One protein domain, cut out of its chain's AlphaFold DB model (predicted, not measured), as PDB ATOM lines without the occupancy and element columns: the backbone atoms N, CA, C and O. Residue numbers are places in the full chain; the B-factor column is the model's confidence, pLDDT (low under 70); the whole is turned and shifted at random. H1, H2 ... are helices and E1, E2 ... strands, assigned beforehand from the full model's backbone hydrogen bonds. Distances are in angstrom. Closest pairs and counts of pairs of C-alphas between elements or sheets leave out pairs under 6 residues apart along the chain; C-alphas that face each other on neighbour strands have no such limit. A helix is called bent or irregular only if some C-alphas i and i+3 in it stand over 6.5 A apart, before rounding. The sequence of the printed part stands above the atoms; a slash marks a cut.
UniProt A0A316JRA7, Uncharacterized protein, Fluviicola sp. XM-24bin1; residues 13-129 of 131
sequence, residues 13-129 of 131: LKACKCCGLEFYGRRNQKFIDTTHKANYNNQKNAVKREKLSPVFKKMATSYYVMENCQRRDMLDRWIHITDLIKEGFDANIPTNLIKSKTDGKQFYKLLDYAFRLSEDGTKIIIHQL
ATOM      1  N   LEU A  13      35.247 -15.876 -37.679       88.25
ATOM      2  CA  LEU A  13      36.502 -15.510 -38.333       88.25
ATOM      3  C   LEU A  13      36.286 -14.259 -39.198       88.25
ATOM      4  O   LEU A  13      35.373 -14.209 -40.025       88.25
ATOM      5  N   LYS A  14      37.088 -13.217 -38.970       89.31
ATOM      6  CA  LYS A  14      36.993 -11.913 -39.644       89.31
ATOM      7  C   LYS A  14      38.383 -11.323 -39.845       89.31
ATOM      8  O   LYS A  14      39.268 -11.566 -39.041       89.31
ATOM      9  N   ALA A  15      38.549 -10.452 -40.834       92.25
ATOM     10  CA  ALA A  15      39.773  -9.669 -41.006       92.25
ATOM     11  C   ALA A  15      39.686  -8.309 -40.283       92.25
ATOM     12  O   ALA A  15      38.654  -7.626 -40.350       92.25
ATOM     13  N   CYS A  16      40.762  -7.872 -39.612       91.62
ATOM     14  CA  CYS A  16      40.833  -6.512 -39.065       91.62
ATOM     15  C   CYS A  16      40.749  -5.503 -40.201       91.62
ATOM     16  O   CYS A  16      41.581  -5.506 -41.105       91.62
ATOM     17  N   LYS A  17      39.851  -4.524 -40.084       91.56
ATOM     18  CA  LYS A  17      39.754  -3.445 -41.078       91.56
ATOM     19  C   LYS A  17      41.002  -2.545 -41.156       91.56
ATOM     20  O   LYS A  17      41.124  -1.734 -42.065       91.56
ATOM     21  N   CYS A  18      41.876  -2.642 -40.163       91.75
ATOM     22  CA  CYS A  18      43.079  -1.840 -40.010       91.75
ATOM     23  C   CYS A  18      44.310  -2.418 -40.732       91.75
ATOM     24  O   CYS A  18      45.074  -1.663 -41.318       91.75
ATOM     25  N   CYS A  19      44.510  -3.737 -40.660       90.19
ATOM     26  CA  CYS A  19      45.743  -4.419 -41.062       90.19
ATOM     27  C   CYS A  19      45.489  -5.733 -41.813       90.19
ATOM     28  O   CYS A  19      46.438  -6.392 -42.210       90.19
ATOM     29  N   GLY A  20      44.228  -6.147 -41.973       91.38
ATOM     30  CA  GLY A  20      43.862  -7.392 -42.647       91.38
ATOM     31  C   GLY A  20      44.049  -8.666 -41.820       91.38
ATOM     32  O   GLY A  20      43.525  -9.696 -42.224       91.38
ATOM     33  N   LEU A  21      44.716  -8.612 -40.659       92.69
ATOM     34  CA  LEU A  21      44.950  -9.792 -39.821       92.69
ATOM     35  C   LEU A  21      43.628 -10.449 -39.403       92.69
ATOM     36  O   LEU A  21      42.706  -9.769 -38.934       92.69
ATOM     37  N   GLU A  22      43.553 -11.763 -39.571       93.56
ATOM     38  CA  GLU A  22      42.387 -12.555 -39.208       93.56
ATOM     39  C   GLU A  22      42.264 -12.713 -37.689       93.56
ATOM     40  O   GLU A  22      43.248 -12.881 -36.972       93.56
ATOM     41  N   PHE A  23      41.035 -12.637 -37.184       92.12
ATOM     42  CA  PHE A  23      40.715 -12.812 -35.776       92.12
ATOM     43  C   PHE A  23      39.292 -13.340 -35.601       92.12
ATOM     44  O   PHE A  23      38.410 -13.103 -36.431       92.12
ATOM     45  N   TYR A  24      39.058 -14.017 -34.483       90.06
ATOM     46  CA  TYR A  24      37.730 -14.457 -34.081       90.06
ATOM     47  C   TYR A  24      37.048 -13.366 -33.252       90.06
ATOM     48  O   TYR A  24      37.551 -12.966 -32.202       90.06
ATOM     49  N   GLY A  25      35.904 -12.857 -33.712       87.75
ATOM     50  CA  GLY A  25      35.228 -11.729 -33.067       87.75
ATOM     51  C   GLY A  25      33.712 -11.737 -33.214       87.75
ATOM     52  O   GLY A  25      33.140 -12.450 -34.035       87.75
ATOM     53  N   ARG A  26      33.027 -10.904 -32.420       87.62
ATOM     54  CA  ARG A  26      31.558 -10.783 -32.483       87.62
ATOM     55  C   ARG A  26      31.105 -10.315 -33.873       87.62
ATOM     56  O   ARG A  26      31.828  -9.591 -34.563       87.62
ATOM     57  N   ARG A  27      29.851 -10.603 -34.247       84.19
ATOM     58  CA  ARG A  27      29.265 -10.221 -35.552       84.19
ATOM     59  C   ARG A  27      29.522  -8.759 -35.948       84.19
ATOM     60  O   ARG A  27      29.888  -8.497 -37.090       84.19
ATOM     61  N   ASN A  28      29.448  -7.814 -35.009       86.50
ATOM     62  CA  ASN A  28      29.643  -6.378 -35.273       86.50
ATOM     63  C   ASN A  28      31.085  -5.876 -35.073       86.50
ATOM     64  O   ASN A  28      31.381  -4.713 -35.354       86.50
ATOM     65  N   GLN A  29      31.993  -6.728 -34.598       89.25
ATOM     66  CA  GLN A  29      33.373  -6.355 -34.307       89.25
ATOM     67  C   GLN A  29      34.178  -6.242 -35.607       89.25
ATOM     68  O   GLN A  29      34.212  -7.170 -36.408       89.25
ATOM     69  N   LYS A  30      34.774  -5.072 -35.852       92.00
ATOM     70  CA  LYS A  30      35.519  -4.751 -37.091       92.00
ATOM     71  C   LYS A  30      37.039  -4.724 -36.897       92.00
ATOM     72  O   LYS A  30      37.781  -4.598 -37.868       92.00
ATOM     73  N   PHE A  31      37.481  -4.781 -35.646       95.06
ATOM     74  CA  PHE A  31      38.870  -4.630 -35.234       95.06
ATOM     75  C   PHE A  31      39.179  -5.659 -34.154       95.06
ATOM     76  O   PHE A  31      38.286  -6.003 -33.375       95.06
ATOM     77  N   ILE A  32      40.433  -6.099 -34.114       91.62
ATOM     78  CA  ILE A  32      40.942  -7.036 -33.109       91.62
ATOM     79  C   ILE A  32      40.707  -6.455 -31.717       91.62
ATOM     80  O   ILE A  32      40.040  -7.067 -30.888       91.62
ATOM     81  N   ASP A  33      41.138  -5.211 -31.525       91.12
ATOM     82  CA  ASP A  33      41.022  -4.490 -30.268       91.12
ATOM     83  C   ASP A  33      40.748  -2.986 -30.479       91.12
ATOM     84  O   ASP A  33      40.505  -2.484 -31.590       91.12
ATOM     85  N   THR A  34      40.758  -2.249 -29.371       92.88
ATOM     86  CA  THR A  34      40.596  -0.794 -29.341       92.88
ATOM     87  C   THR A  34      41.763  -0.050 -29.981       92.88
ATOM     88  O   THR A  34      41.536   0.997 -30.587       92.88
ATOM     89  N   THR A  35      42.980  -0.583 -29.902       93.94
ATOM     90  CA  THR A  35      44.192   0.017 -30.476       93.94
ATOM     91  C   THR A  35      44.108   0.038 -32.000       93.94
ATOM     92  O   THR A  35      44.265   1.079 -32.634       93.94
ATOM     93  N   HIS A  36      43.730  -1.085 -32.600       94.25
ATOM     94  CA  HIS A  36      43.527  -1.241 -34.036       94.25
ATOM     95  C   HIS A  36      42.393  -0.341 -34.553       94.25
ATOM     96  O   HIS A  36      42.510   0.282 -35.615       94.25
ATOM     97  N   LYS A  37      41.307  -0.214 -33.776       94.44
ATOM     98  CA  LYS A  37      40.224   0.743 -34.051       94.44
ATOM     99  C   LYS A  37      40.728   2.188 -34.022       94.44
ATOM    100  O   LYS A  37      40.381   2.965 -34.913       94.44
ATOM    101  N   ALA A  38      41.511   2.554 -33.006       93.56
ATOM    102  CA  ALA A  38      42.058   3.896 -32.852       93.56
ATOM    103  C   ALA A  38      43.000   4.244 -34.010       93.56
ATOM    104  O   ALA A  38      42.801   5.270 -34.655       93.56
ATOM    105  N   ASN A  39      43.933   3.356 -34.354       93.25
ATOM    106  CA  ASN A  39      44.885   3.555 -35.450       93.25
ATOM    107  C   ASN A  39      44.182   3.774 -36.793       93.25
ATOM    108  O   ASN A  39      44.463   4.755 -37.483       93.25
ATOM    109  N   TYR A  40      43.203   2.928 -37.130       94.25
ATOM    110  CA  TYR A  40      42.420   3.089 -38.356       94.25
ATOM    111  C   TYR A  40      41.664   4.426 -38.391       94.25
ATOM    112  O   TYR A  40      41.659   5.128 -39.404       94.25
ATOM    113  N   ASN A  41      41.028   4.805 -37.280       94.00
ATOM    114  CA  ASN A  41      40.306   6.073 -37.199       94.00
ATOM    115  C   ASN A  41      41.253   7.278 -37.270       94.00
ATOM    116  O   ASN A  41      40.918   8.260 -37.929       94.00
ATOM    117  N   ASN A  42      42.429   7.198 -36.650       92.75
ATOM    118  CA  ASN A  42      43.447   8.244 -36.684       92.75
ATOM    119  C   ASN A  42      43.986   8.440 -38.098       92.75
ATOM    120  O   ASN A  42      43.998   9.571 -38.569       92.75
ATOM    121  N   GLN A  43      44.324   7.365 -38.814       91.00
ATOM    122  CA  GLN A  43      44.731   7.438 -40.221       91.00
ATOM    123  C   GLN A  43      43.624   8.032 -41.098       91.00
ATOM    124  O   GLN A  43      43.856   8.975 -41.853       91.00
ATOM    125  N   LYS A  44      42.383   7.552 -40.948       90.56
ATOM    126  CA  LYS A  44      41.233   8.092 -41.686       90.56
ATOM    127  C   LYS A  44      41.026   9.585 -41.410       90.56
ATOM    128  O   LYS A  44      40.714  10.349 -42.323       90.56
ATOM    129  N   ASN A  45      41.165  10.001 -40.155       89.06
ATOM    130  CA  ASN A  45      41.048  11.399 -39.764       89.06
ATOM    131  C   ASN A  45      42.244  12.228 -40.248       89.06
ATOM    132  O   ASN A  45      42.035  13.376 -40.629       89.06
ATOM    133  N   ALA A  46      43.453  11.666 -40.294       89.44
ATOM    134  CA  ALA A  46      44.643  12.323 -40.826       89.44
ATOM    135  C   ALA A  46      44.467  12.662 -42.312       89.44
ATOM    136  O   ALA A  46      44.608  13.824 -42.675       89.44
ATOM    137  N   VAL A  47      44.007  11.709 -43.132       87.25
ATOM    138  CA  VAL A  47      43.705  11.942 -44.561       87.25
ATOM    139  C   VAL A  47      42.634  13.025 -44.746       87.25
ATOM    140  O   VAL A  47      42.717  13.865 -45.640       87.25
ATOM    141  N   LYS A  48      41.605  13.051 -43.888       84.06
ATOM    142  CA  LYS A  48      40.600  14.128 -43.920       84.06
ATOM    143  C   LYS A  48      41.195  15.486 -43.548       84.06
ATOM    144  O   LYS A  48      40.867  16.484 -44.182       84.06
ATOM    145  N   ARG A  49      42.038  15.528 -42.513       85.19
ATOM    146  CA  ARG A  49      42.688  16.753 -42.028       85.19
ATOM    147  C   ARG A  49      43.714  17.287 -43.015       85.19
ATOM    148  O   ARG A  49      43.845  18.498 -43.108       85.19
ATOM    149  N   GLU A  50      44.380  16.427 -43.776       89.69
ATOM    150  CA  GLU A  50      45.336  16.824 -44.812       89.69
ATOM    151  C   GLU A  50      44.704  17.790 -45.820       89.69
ATOM    152  O   GLU A  50      45.256  18.855 -46.082       89.69
ATOM    153  N   LYS A  51      43.476  17.502 -46.270       86.69
ATOM    154  CA  LYS A  51      42.720  18.385 -47.176       86.69
ATOM    155  C   LYS A  51      42.403  19.757 -46.573       86.69
ATOM    156  O   LYS A  51      42.298  20.737 -47.300       86.69
ATOM    157  N   LEU A  52      42.243  19.829 -45.252       88.19
ATOM    158  CA  LEU A  52      41.952  21.068 -44.519       88.19
ATOM    159  C   LEU A  52      43.217  21.765 -44.000       88.19
ATOM    160  O   LEU A  52      43.144  22.900 -43.537       88.19
ATOM    161  N   SER A  53      44.376  21.109 -44.088       90.19
ATOM    162  CA  SER A  53      45.655  21.606 -43.578       90.19
ATOM    163  C   SER A  53      46.010  23.001 -44.107       90.19
ATOM    164  O   SER A  53      46.380  23.845 -43.291       90.19
ATOM    165  N   PRO A  54      45.828  23.326 -45.406       91.00
ATOM    166  CA  PRO A  54      46.097  24.678 -45.900       91.00
ATOM    167  C   PRO A  54      45.224  25.749 -45.231       91.00
ATOM    168  O   PRO A  54      45.713  26.822 -44.886       91.00
ATOM    169  N   VAL A  55      43.945  25.442 -45.000       91.69
ATOM    170  CA  VAL A  55      42.993  26.356 -44.351       91.69
ATOM    171  C   VAL A  55      43.368  26.561 -42.886       91.69
ATOM    172  O   VAL A  55      43.473  27.698 -42.433       91.69
ATOM    173  N   PHE A  56      43.650  25.475 -42.160       91.81
ATOM    174  CA  PHE A  56      44.076  25.565 -40.765       91.81
ATOM    175  C   PHE A  56      45.395  26.318 -40.602       91.81
ATOM    176  O   PHE A  56      45.520  27.100 -39.665       91.81
ATOM    177  N   LYS A  57      46.349  26.146 -41.526       93.56
ATOM    178  CA  LYS A  57      47.595  26.923 -41.535       93.56
ATOM    179  C   LYS A  57      47.317  28.420 -41.662       93.56
ATOM    180  O   LYS A  57      47.807  29.181 -40.840       93.56
ATOM    181  N   LYS A  58      46.480  28.840 -42.618       94.19
ATOM    182  CA  LYS A  58      46.103  30.257 -42.779       94.19
ATOM    183  C   LYS A  58      45.419  30.836 -41.539       94.19
ATOM    184  O   LYS A  58      45.746  31.944 -41.115       94.19
ATOM    185  N   MET A  59      44.490  30.081 -40.946       95.31
ATOM    186  CA  MET A  59      43.813  30.481 -39.710       95.31
ATOM    187  C   MET A  59      44.804  30.619 -38.550       95.31
ATOM    188  O   MET A  59      44.760  31.613 -37.835       95.31
ATOM    189  N   ALA A  60      45.721  29.659 -38.387       95.50
ATOM    190  CA  ALA A  60      46.741  29.694 -37.342       95.50
ATOM    191  C   ALA A  60      47.693  30.887 -37.509       95.50
ATOM    192  O   ALA A  60      47.941  31.600 -36.541       95.50
ATOM    193  N   THR A  61      48.169  31.153 -38.731       96.69
ATOM    194  CA  THR A  61      49.005  32.328 -39.020       96.69
ATOM    195  C   THR A  61      48.269  33.622 -38.690       96.69
ATOM    196  O   THR A  61      48.804  34.470 -37.987       96.69
ATOM    197  N   SER A  62      47.017  33.760 -39.126       96.56
ATOM    198  CA  SER A  62      46.239  34.976 -38.863       96.56
ATOM    199  C   SER A  62      45.950  35.170 -37.372       96.56
ATOM    200  O   SER A  62      46.020  36.292 -36.879       96.56
ATOM    201  N   TYR A  63      45.679  34.085 -36.636       96.69
ATOM    202  CA  TYR A  63      45.554  34.122 -35.177       96.69
ATOM    203  C   TYR A  63      46.848  34.603 -34.516       96.69
ATOM    204  O   TYR A  63      46.805  35.488 -33.668       96.69
ATOM    205  N   TYR A  64      47.999  34.084 -34.947       96.81
ATOM    206  CA  TYR A  64      49.303  34.500 -34.434       96.81
ATOM    207  C   TYR A  64      49.600  35.981 -34.708       96.81
ATOM    208  O   TYR A  64      50.126  36.674 -33.840       96.81
ATOM    209  N   VAL A  65      49.216  36.504 -35.878       96.88
ATOM    210  CA  VAL A  65      49.336  37.944 -36.163       96.88
ATOM    211  C   VAL A  65      48.468  38.770 -35.206       96.88
ATOM    212  O   VAL A  65      48.939  39.773 -34.673       96.88
ATOM    213  N   MET A  66      47.234  38.340 -34.923       95.50
ATOM    214  CA  MET A  66      46.365  39.022 -33.952       95.50
ATOM    215  C   MET A  66      46.921  38.956 -32.522       95.50
ATOM    216  O   MET A  66      46.921  39.964 -31.816       95.50
ATOM    217  N   GLU A  67      47.481  37.815 -32.120       96.31
ATOM    218  CA  GLU A  67      48.178  37.660 -30.838       96.31
ATOM    219  C   GLU A  67      49.412  38.575 -30.743       96.31
ATOM    220  O   GLU A  67      49.656  39.213 -29.719       96.31
ATOM    221  N   ASN A  68      50.180  38.716 -31.824       95.75
ATOM    222  CA  ASN A  68      51.301  39.654 -31.861       95.75
ATOM    223  C   ASN A  68      50.846  41.112 -31.783       95.75
ATOM    224  O   ASN A  68      51.515  41.910 -31.127       95.75
ATOM    225  N   CYS A  69      49.710  41.464 -32.390       95.50
ATOM    226  CA  CYS A  69      49.118  42.792 -32.222       95.50
ATOM    227  C   CYS A  69      48.806  43.068 -30.746       95.50
ATOM    228  O   CYS A  69      49.084  44.165 -30.264       95.50
ATOM    229  N   GLN A  70      48.314  42.069 -30.004       94.25
ATOM    230  CA  GLN A  70      48.140  42.181 -28.554       94.25
ATOM    231  C   GLN A  70      49.461  42.416 -27.824       94.25
ATOM    232  O   GLN A  70      49.556  43.345 -27.025       94.25
ATOM    233  N   ARG A  71      50.499  41.624 -28.117       94.06
ATOM    234  CA  ARG A  71      51.826  41.789 -27.494       94.06
ATOM    235  C   ARG A  71      52.446  43.166 -27.758       94.06
ATOM    236  O   ARG A  71      53.255  43.623 -26.959       94.06
ATOM    237  N   ARG A  72      52.080  43.813 -28.869       94.56
ATOM    238  CA  ARG A  72      52.559  45.142 -29.280       94.56
ATOM    239  C   ARG A  72      51.639  46.297 -28.856       94.56
ATOM    240  O   ARG A  72      51.864  47.416 -29.304       94.56
ATOM    241  N   ASP A  73      50.609  46.046 -28.044       93.69
ATOM    242  CA  ASP A  73      49.610  47.054 -27.641       93.69
ATOM    243  C   ASP A  73      48.927  47.749 -28.843       93.69
ATOM    244  O   ASP A  73      48.677  48.954 -28.865       93.69
ATOM    245  N   MET A  74      48.651  46.979 -29.899       93.88
ATOM    246  CA  MET A  74      47.998  47.460 -31.124       93.88
ATOM    247  C   MET A  74      46.498  47.130 -31.174       93.88
ATOM    248  O   MET A  74      45.843  47.423 -32.173       93.88
ATOM    249  N   LEU A  75      45.940  46.519 -30.124       94.12
ATOM    250  CA  LEU A  75      44.502  46.248 -30.036       94.12
ATOM    251  C   LEU A  75      43.691  47.541 -29.966       94.12
ATOM    252  O   LEU A  75      44.197  48.589 -29.570       94.12
ATOM    253  N   ASP A  76      42.423  47.456 -30.366       94.00
ATOM    254  CA  ASP A  76      41.442  48.547 -30.304       94.00
ATOM    255  C   ASP A  76      41.849  49.816 -31.086       94.00
ATOM    256  O   ASP A  76      41.241  50.878 -30.943       94.00
ATOM    257  N   ARG A  77      42.856  49.706 -31.960       94.50
ATOM    258  CA  ARG A  77      43.365  50.771 -32.830       94.50
ATOM    259  C   ARG A  77      43.226  50.358 -34.290       94.50
ATOM    260  O   ARG A  77      43.266  49.179 -34.629       94.50
ATOM    261  N   TRP A  78      43.070  51.344 -35.169       95.69
ATOM    262  CA  TRP A  78      43.077  51.100 -36.607       95.69
ATOM    263  C   TRP A  78      44.506  50.902 -37.110       95.69
ATOM    264  O   TRP A  78      45.328  51.811 -37.025       95.69
ATOM    265  N   ILE A  79      44.768  49.729 -37.673       95.56
ATOM    266  CA  ILE A  79      46.051  49.322 -38.251       95.56
ATOM    267  C   ILE A  79      45.879  49.238 -39.766       95.56
ATOM    268  O   ILE A  79      44.816  48.835 -40.238       95.56
ATOM    269  N   HIS A  80      46.897  49.592 -40.548       95.56
ATOM    270  CA  HIS A  80      46.859  49.347 -41.988       95.56
ATOM    271  C   HIS A  80      46.887  47.844 -42.269       95.56
ATOM    272  O   HIS A  80      47.785  47.127 -41.826       95.56
ATOM    273  N   ILE A  81      45.913  47.354 -43.039       94.81
ATOM    274  CA  ILE A  81      45.792  45.919 -43.323       94.81
ATOM    275  C   ILE A  81      47.031  45.379 -44.049       94.81
ATOM    276  O   ILE A  81      47.430  44.238 -43.835       94.81
ATOM    277  N   THR A  82      47.688  46.217 -44.856       94.81
ATOM    278  CA  THR A  82      48.917  45.879 -45.582       94.81
ATOM    279  C   THR A  82      50.054  45.465 -44.661       94.81
ATOM    280  O   THR A  82      50.854  44.614 -45.044       94.81
ATOM    281  N   ASP A  83      50.127  46.034 -43.459       94.25
ATOM    282  CA  ASP A  83      51.169  45.690 -42.492       94.25
ATOM    283  C   ASP A  83      50.925  44.294 -41.920       94.25
ATOM    284  O   ASP A  83      51.854  43.498 -41.823       94.25
ATOM    285  N   LEU A  84      49.661  43.939 -41.670       94.88
ATOM    286  CA  LEU A  84      49.304  42.600 -41.205       94.88
ATOM    287  C   LEU A  84      49.432  41.545 -42.311       94.88
ATOM    288  O   LEU A  84      49.868  40.426 -42.045       94.88
ATOM    289  N   ILE A  85      49.092  41.886 -43.558       95.38
ATOM    290  CA  ILE A  85      49.241  40.982 -44.711       95.38
ATOM    291  C   ILE A  85      50.714  40.607 -44.920       95.38
ATOM    292  O   ILE A  85      51.010  39.445 -45.195       95.38
ATOM    293  N   LYS A  86      51.652  41.549 -44.727       94.94
ATOM    294  CA  LYS A  86      53.101  41.263 -44.756       94.94
ATOM    295  C   LYS A  86      53.526  40.265 -43.674       94.94
ATOM    296  O   LYS A  86      54.458  39.500 -43.897       94.94
ATOM    297  N   GLU A  87      52.833  40.244 -42.538       94.12
ATOM    298  CA  GLU A  87      53.039  39.267 -41.458       94.12
ATOM    299  C   GLU A  87      52.275  37.944 -41.675       94.12
ATOM    300  O   GLU A  87      52.385  37.020 -40.870       94.12
ATOM    301  N   GLY A  88      51.532  37.818 -42.779       94.06
ATOM    302  CA  GLY A  88      50.810  36.601 -43.157       94.06
ATOM    303  C   GLY A  88      49.344  36.557 -42.725       94.06
ATOM    304  O   GLY A  88      48.726  35.493 -42.799       94.06
ATOM    305  N   PHE A  89      48.771  37.682 -42.284       95.94
ATOM    306  CA  PHE A  89      47.337  37.788 -42.027       95.94
ATOM    307  C   PHE A  89      46.532  37.671 -43.326       95.94
ATOM    308  O   PHE A  89      46.850  38.307 -44.331       95.94
ATOM    309  N   ASP A  90      45.448  36.899 -43.286       93.81
ATOM    310  CA  ASP A  90      44.504  36.761 -44.391       93.81
ATOM    311  C   ASP A  90      43.094  37.103 -43.886       93.81
ATOM    312  O   ASP A  90      42.519  36.400 -43.056       93.81
ATOM    313  N   ALA A  91      42.526  38.204 -44.385       90.88
ATOM    314  CA  ALA A  91      41.191  38.662 -44.000       90.88
ATOM    315  C   ALA A  91      40.064  37.743 -44.507       90.88
ATOM    316  O   ALA A  91      38.940  37.828 -44.015       90.88
ATOM    317  N   ASN A  92      40.355  36.859 -45.468       91.06
ATOM    318  CA  ASN A  92      39.386  35.958 -46.094       91.06
ATOM    319  C   ASN A  92      39.395  34.548 -45.482       91.06
ATOM    320  O   ASN A  92      38.849  33.608 -46.066       91.06
ATOM    321  N   ILE A  93      40.032  34.359 -44.324       92.62
ATOM    322  CA  ILE A  93      39.979  33.076 -43.620       92.62
ATOM    323  C   ILE A  93      38.557  32.765 -43.129       92.62
ATOM    324  O   ILE A  93      37.776  33.677 -42.839       92.62
ATOM    325  N   PRO A  94      38.222  31.474 -42.957       92.19
ATOM    326  CA  PRO A  94      36.975  31.095 -42.311       92.19
ATOM    327  C   PRO A  94      36.885  31.695 -40.906       92.19
ATOM    328  O   PRO A  94      37.719  31.426 -40.041       92.19
ATOM    329  N   THR A  95      35.853  32.499 -40.682       93.69
ATOM    330  CA  THR A  95      35.561  33.160 -39.407       93.69
ATOM    331  C   THR A  95      34.075  33.067 -39.102       93.69
ATOM    332  O   THR A  95      33.250  32.837 -39.987       93.69
ATOM    333  N   ASN A  96      33.726  33.252 -37.832       93.25
ATOM    334  CA  ASN A  96      32.334  33.389 -37.427       93.25
ATOM    335  C   ASN A  96      31.959  34.869 -37.411       93.25
ATOM    336  O   ASN A  96      32.664  35.676 -36.815       93.25
ATOM    337  N   LEU A  97      30.828  35.232 -38.004       92.31
ATOM    338  CA  LEU A  97      30.308  36.591 -37.891       92.31
ATOM    339  C   LEU A  97      29.654  36.786 -36.523       92.31
ATOM    340  O   LEU A  97      28.755  36.036 -36.141       92.31
ATOM    341  N   ILE A  98      30.081  37.816 -35.801       92.88
ATOM    342  CA  ILE A  98      29.444  38.269 -34.566       92.88
ATOM    343  C   ILE A  98      28.937  39.697 -34.755       92.88
ATOM    344  O   ILE A  98      29.567  40.515 -35.424       92.88
ATOM    345  N   LYS A  99      27.777  39.999 -34.172       90.56
ATOM    346  CA  LYS A  99      27.223  41.354 -34.139       90.56
ATOM    347  C   LYS A  99      27.335  41.895 -32.731       90.56
ATOM    348  O   LYS A  99      26.912  41.239 -31.777       90.56
ATOM    349  N   SER A 100      27.885  43.090 -32.611       85.31
ATOM    350  CA  SER A 100      27.870  43.813 -31.353       85.31
ATOM    351  C   SER A 100      26.444  44.257 -31.025       85.31
ATOM    352  O   SER A 100      25.720  44.761 -31.884       85.31
ATOM    353  N   LYS A 101      26.028  44.041 -29.774       78.88
ATOM    354  CA  LYS A 101      24.682  44.392 -29.296       78.88
ATOM    355  C   LYS A 101      24.511  45.892 -29.062       78.88
ATOM    356  O   LYS A 101      23.386  46.370 -29.074       78.88
ATOM    357  N   THR A 102      25.606  46.610 -28.817       77.75
ATOM    358  CA  THR A 102      25.588  48.032 -28.450       77.75
ATOM    359  C   THR A 102      25.537  48.948 -29.665       77.75
ATOM    360  O   THR A 102      24.802  49.926 -29.652       77.75
ATOM    361  N   ASP A 103      26.286  48.636 -30.721       79.81
ATOM    362  CA  ASP A 103      26.434  49.490 -31.907       79.81
ATOM    363  C   ASP A 103      26.060  48.791 -33.224       79.81
ATOM    364  O   ASP A 103      26.215  49.365 -34.299       79.81
ATOM    365  N   GLY A 104      25.574  47.545 -33.166       82.25
ATOM    366  CA  GLY A 104      25.113  46.788 -34.336       82.25
ATOM    367  C   GLY A 104      26.216  46.403 -35.329       82.25
ATOM    368  O   GLY A 104      25.923  45.785 -36.359       82.25
ATOM    369  N   LYS A 105      27.481  46.739 -35.044       86.06
ATOM    370  CA  LYS A 105      28.609  46.496 -35.947       86.06
ATOM    371  C   LYS A 105      28.912  45.008 -36.064       86.06
ATOM    372  O   LYS A 105      28.811  44.251 -35.096       86.06
ATOM    373  N   GLN A 106      29.297  44.603 -37.268       91.00
ATOM    374  CA  GLN A 106      29.702  43.235 -37.574       91.00
ATOM    375  C   GLN A 106      31.208  43.081 -37.379       91.00
ATOM    376  O   GLN A 106      31.981  43.927 -37.826       91.00
ATOM    377  N   PHE A 107      31.601  41.988 -36.735       92.69
ATOM    378  CA  PHE A 107      32.991  41.592 -36.562       92.69
ATOM    379  C   PHE A 107      33.177  40.144 -37.004       92.69
ATOM    380  O   PHE A 107      32.288  39.303 -36.852       92.69
ATOM    381  N   TYR A 108      34.364  39.854 -37.516       94.88
ATOM    382  CA  TYR A 108      34.815  38.522 -37.875       94.88
ATOM    383  C   TYR A 108      35.570  37.930 -36.689       94.88
ATOM    384  O   TYR A 108      36.648  38.397 -36.326       94.88
ATOM    385  N   LYS A 109      34.981  36.923 -36.049       95.00
ATOM    386  CA  LYS A 109      35.542  36.219 -34.898       95.00
ATOM    387  C   LYS A 109      36.446  35.079 -35.351       95.00
ATOM    388  O   LYS A 109      36.008  34.180 -36.077       95.00
ATOM    389  N   LEU A 110      37.656  35.063 -34.805       94.56
ATOM    390  CA  LEU A 110      38.585  33.946 -34.848       94.56
ATOM    391  C   LEU A 110      39.048  33.619 -33.424       94.56
ATOM    392  O   LEU A 110      39.883  34.324 -32.863       94.56
ATOM    393  N   LEU A 111      38.520  32.526 -32.863       92.81
ATOM    394  CA  LEU A 111      38.808  32.089 -31.489       92.81
ATOM    395  C   LEU A 111      38.577  33.234 -30.482       92.81
ATOM    396  O   LEU A 111      37.437  33.690 -30.354       92.81
ATOM    397  N   ASP A 112      39.634  33.694 -29.812       93.94
ATOM    398  CA  ASP A 112      39.610  34.717 -28.757       93.94
ATOM    399  C   ASP A 112      39.724  36.147 -29.293       93.94
ATOM    400  O   ASP A 112      39.711  37.100 -28.519       93.94
ATOM    401  N   TYR A 113      39.823  36.323 -30.611       95.19
ATOM    402  CA  TYR A 113      39.912  37.634 -31.244       95.19
ATOM    403  C   TYR A 113      38.732  37.875 -32.176       95.19
ATOM    404  O   TYR A 113      38.133  36.955 -32.740       95.19
ATOM    405  N   ALA A 114      38.412  39.147 -32.364       95.12
ATOM    406  CA  ALA A 114      37.492  39.598 -33.388       95.12
ATOM    407  C   ALA A 114      38.095  40.783 -34.128       95.12
ATOM    408  O   ALA A 114      38.708  41.648 -33.510       95.12
ATOM    409  N   PHE A 115      37.904  40.850 -35.440       95.06
ATOM    410  CA  PHE A 115      38.375  41.977 -36.230       95.06
ATOM    411  C   PHE A 115      37.279  42.562 -37.110       95.06
ATOM    412  O   PHE A 115      36.293  41.903 -37.444       95.06
ATOM    413  N   ARG A 116      37.455  43.824 -37.496       94.56
ATOM    414  CA  ARG A 116      36.596  44.512 -38.460       94.56
ATOM    415  C   ARG A 116      37.450  45.336 -39.405       94.56
ATOM    416  O   ARG A 116      38.411  45.968 -38.975       94.56
ATOM    417  N   LEU A 117      37.071  45.341 -40.677       93.94
ATOM    418  CA  LEU A 117      37.683  46.192 -41.690       93.94
ATOM    419  C   LEU A 117      37.003  47.564 -41.722       93.94
ATOM    420  O   LEU A 117      35.824  47.701 -41.381       93.94
ATOM    421  N   SER A 118      37.750  48.591 -42.103       93.25
ATOM    422  CA  SER A 118      37.188  49.895 -42.446       93.25
ATOM    423  C   SER A 118      36.339  49.794 -43.718       93.25
ATOM    424  O   SER A 118      36.408  48.806 -44.447       93.25
ATOM    425  N   GLU A 119      35.516  50.806 -43.985       90.25
ATOM    426  CA  GLU A 119      34.609  50.811 -45.147       90.25
ATOM    427  C   GLU A 119      35.361  50.762 -46.484       90.25
ATOM    428  O   GLU A 119      34.906  50.129 -47.431       90.25
ATOM    429  N   ASP A 120      36.544  51.372 -46.535       91.25
ATOM    430  CA  ASP A 120      37.467  51.343 -47.673       91.25
ATOM    431  C   ASP A 120      38.347  50.078 -47.712       91.25
ATOM    432  O   ASP A 120      39.136  49.898 -48.637       91.25
ATOM    433  N   GLY A 121      38.252  49.206 -46.702       89.44
ATOM    434  CA  GLY A 121      39.028  47.969 -46.598       89.44
ATOM    435  C   GLY A 121      40.532  48.159 -46.372       89.44
ATOM    436  O   GLY A 121      41.270  47.176 -46.399       89.44
ATOM    437  N   THR A 122      41.013  49.387 -46.144       92.81
ATOM    438  CA  THR A 122      42.455  49.670 -46.003       92.81
ATOM    439  C   THR A 122      42.969  49.478 -44.582       92.81
ATOM    440  O   THR A 122      44.171  49.276 -44.371       92.81
ATOM    441  N   LYS A 123      42.073  49.538 -43.595       95.81
ATOM    442  CA  LYS A 123      42.398  49.432 -42.179       95.81
ATOM    443  C   LYS A 123      41.609  48.321 -41.513       95.81
ATOM    444  O   LYS A 123      40.523  47.936 -41.937       95.81
ATOM    445  N   ILE A 124      42.173  47.826 -40.426       95.94
ATOM    446  CA  ILE A 124      41.615  46.772 -39.596       95.94
ATOM    447  C   ILE A 124      41.727  47.175 -38.130       95.94
ATOM    448  O   ILE A 124      42.736  47.737 -37.711       95.94
ATOM    449  N   ILE A 125      40.675  46.913 -37.362       96.00
ATOM    450  CA  ILE A 125      40.680  47.009 -35.902       96.00
ATOM    451  C   ILE A 125      40.498  45.607 -35.330       96.00
ATOM    452  O   ILE A 125      39.657  44.849 -35.821       96.00
ATOM    453  N   ILE A 126      41.307  45.256 -34.330       96.00
ATOM    454  CA  ILE A 126      41.310  43.943 -33.677       96.00
ATOM    455  C   ILE A 126      40.947  44.135 -32.206       96.00
ATOM    456  O   ILE A 126      41.528  44.977 -31.526       96.00
ATOM    457  N   HIS A 127      40.016  43.321 -31.724       94.62
ATOM    458  CA  HIS A 127      39.547  43.274 -30.347       94.62
ATOM    459  C   HIS A 127      39.851  41.904 -29.744       94.62
ATOM    460  O   HIS A 127      39.650  40.875 -30.399       94.62
ATOM    461  N   GLN A 128      40.263  41.879 -28.479       94.25
ATOM    462  CA  GLN A 128      40.288  40.646 -27.699       94.25
ATOM    463  C   GLN A 128      38.899  40.395 -27.102       94.25
ATOM    464  O   GLN A 128      38.311  41.256 -26.445       94.25
ATOM    465  N   LEU A 129      38.367  39.199 -27.320       90.44
ATOM    466  CA  LEU A 129      37.135  38.743 -26.704       90.44
ATOM    467  C   LEU A 129      37.468  38.217 -25.308       90.44
ATOM    468  O   LEU A 129      38.203  37.242 -25.159       90.44
TER     469      LEU A 129
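This is residues 13 to 129 of the 131 residues of an uncharacterized protein of Fluviicola sp. XM-24bin1 (UniProt A0A316JRA7). A small hairpin, E1 and E2, lies at one end of a long shape and a larger head at the other, with the long bent helix H1 joining them. In the head, a strongly twisted sheet of five strands has the second arm of H1, H1b, packed across one face, with short H2 near its E3 and E7 end; the first arm, H1a, bridges to the hairpin, and residues 44 to 54 of H1 stand free. The printed part has 117 residues, with elements in the order E1 E2 H1 E3 H2 E4 E5 E6 E7: two named helices and seven named strands, class mixed. The larger sheet runs E3 E7 E6 E5 E4, antiparallel throughout. The whole is extended, a rod spanning 67 by 32 by 24 A, with a radius of gyration of the C-alphas of 22.6 A.

Find C-alpha 13 at (36.502, -15.510, -38.333), where E1, residues 13 to 15, begins; E2 follows at residues 22 to 25. H1, residues 34 to 71, was assigned as one helix by its hydrogen bonds, but it is bent: C-alphas 51 and 54 are 7.3 A apart. Its arm H1a, residues 34 to 51, starts at C-alpha 34 (40.596, -0.794, -29.341) and measures 26.3 A; H1b, residues 54 to 71, measures 25.8 A. Next come E3, residues 78 to 80, and H2, residues 81 to 86, 8.8 A long. Then read E4, residues 96 to 99, E5, residues 106 to 110, E6, residues 113 to 117, and E7, residues 123 to 128, 17.1 A long, ending at C-alpha 128 (40.288, 40.646, -27.699).

Begin at the sheet, where E4 E5 E6 E7 form a meander, each strand the antiparallel neighbour of the one before. Look for N 107 and O 98 at 2.8 A between E5 and E4, N 108 and O 115 at 2.8 A between E5 and E6, N 127 and O 114 at 2.8 A between E7 and E6, and N 79 and O 124 at 2.8 A between E3 and E7. H1b and H2 on one face of this sheet make two layers. H1b runs across the strands, at 80 degrees to E7 on the local plane, with a height over the sheet of 9.4 A; its closest C-alphas to E5 are Tyr 63 and Leu 110, 7.0 A. H2 comes closest to E7 at the C-alphas of Ile 81 and Lys 123, 5.0 A. H1b and H2 are close but not clearly touching, C-alphas 65 and 84 being 6.9 A apart. H1a and H1b are about perpendicular, at 80 degrees, and H1a is not on the sheet. In the hairpin E1 and E2, N 23 and O 14 are 2.8 A apart; E1 and H1a are apart. Every O i to N i+4 pair is within hydrogen-bond range in H1b and H2, and 13 of 14 in H1a.

The farthest C-alphas, those of Leu 13 and Asp 120, are 67.5 A apart. The printed part has no cut, and no link is long. The mean pLDDT of the printed part is 92.2, and no printed residue is under 70.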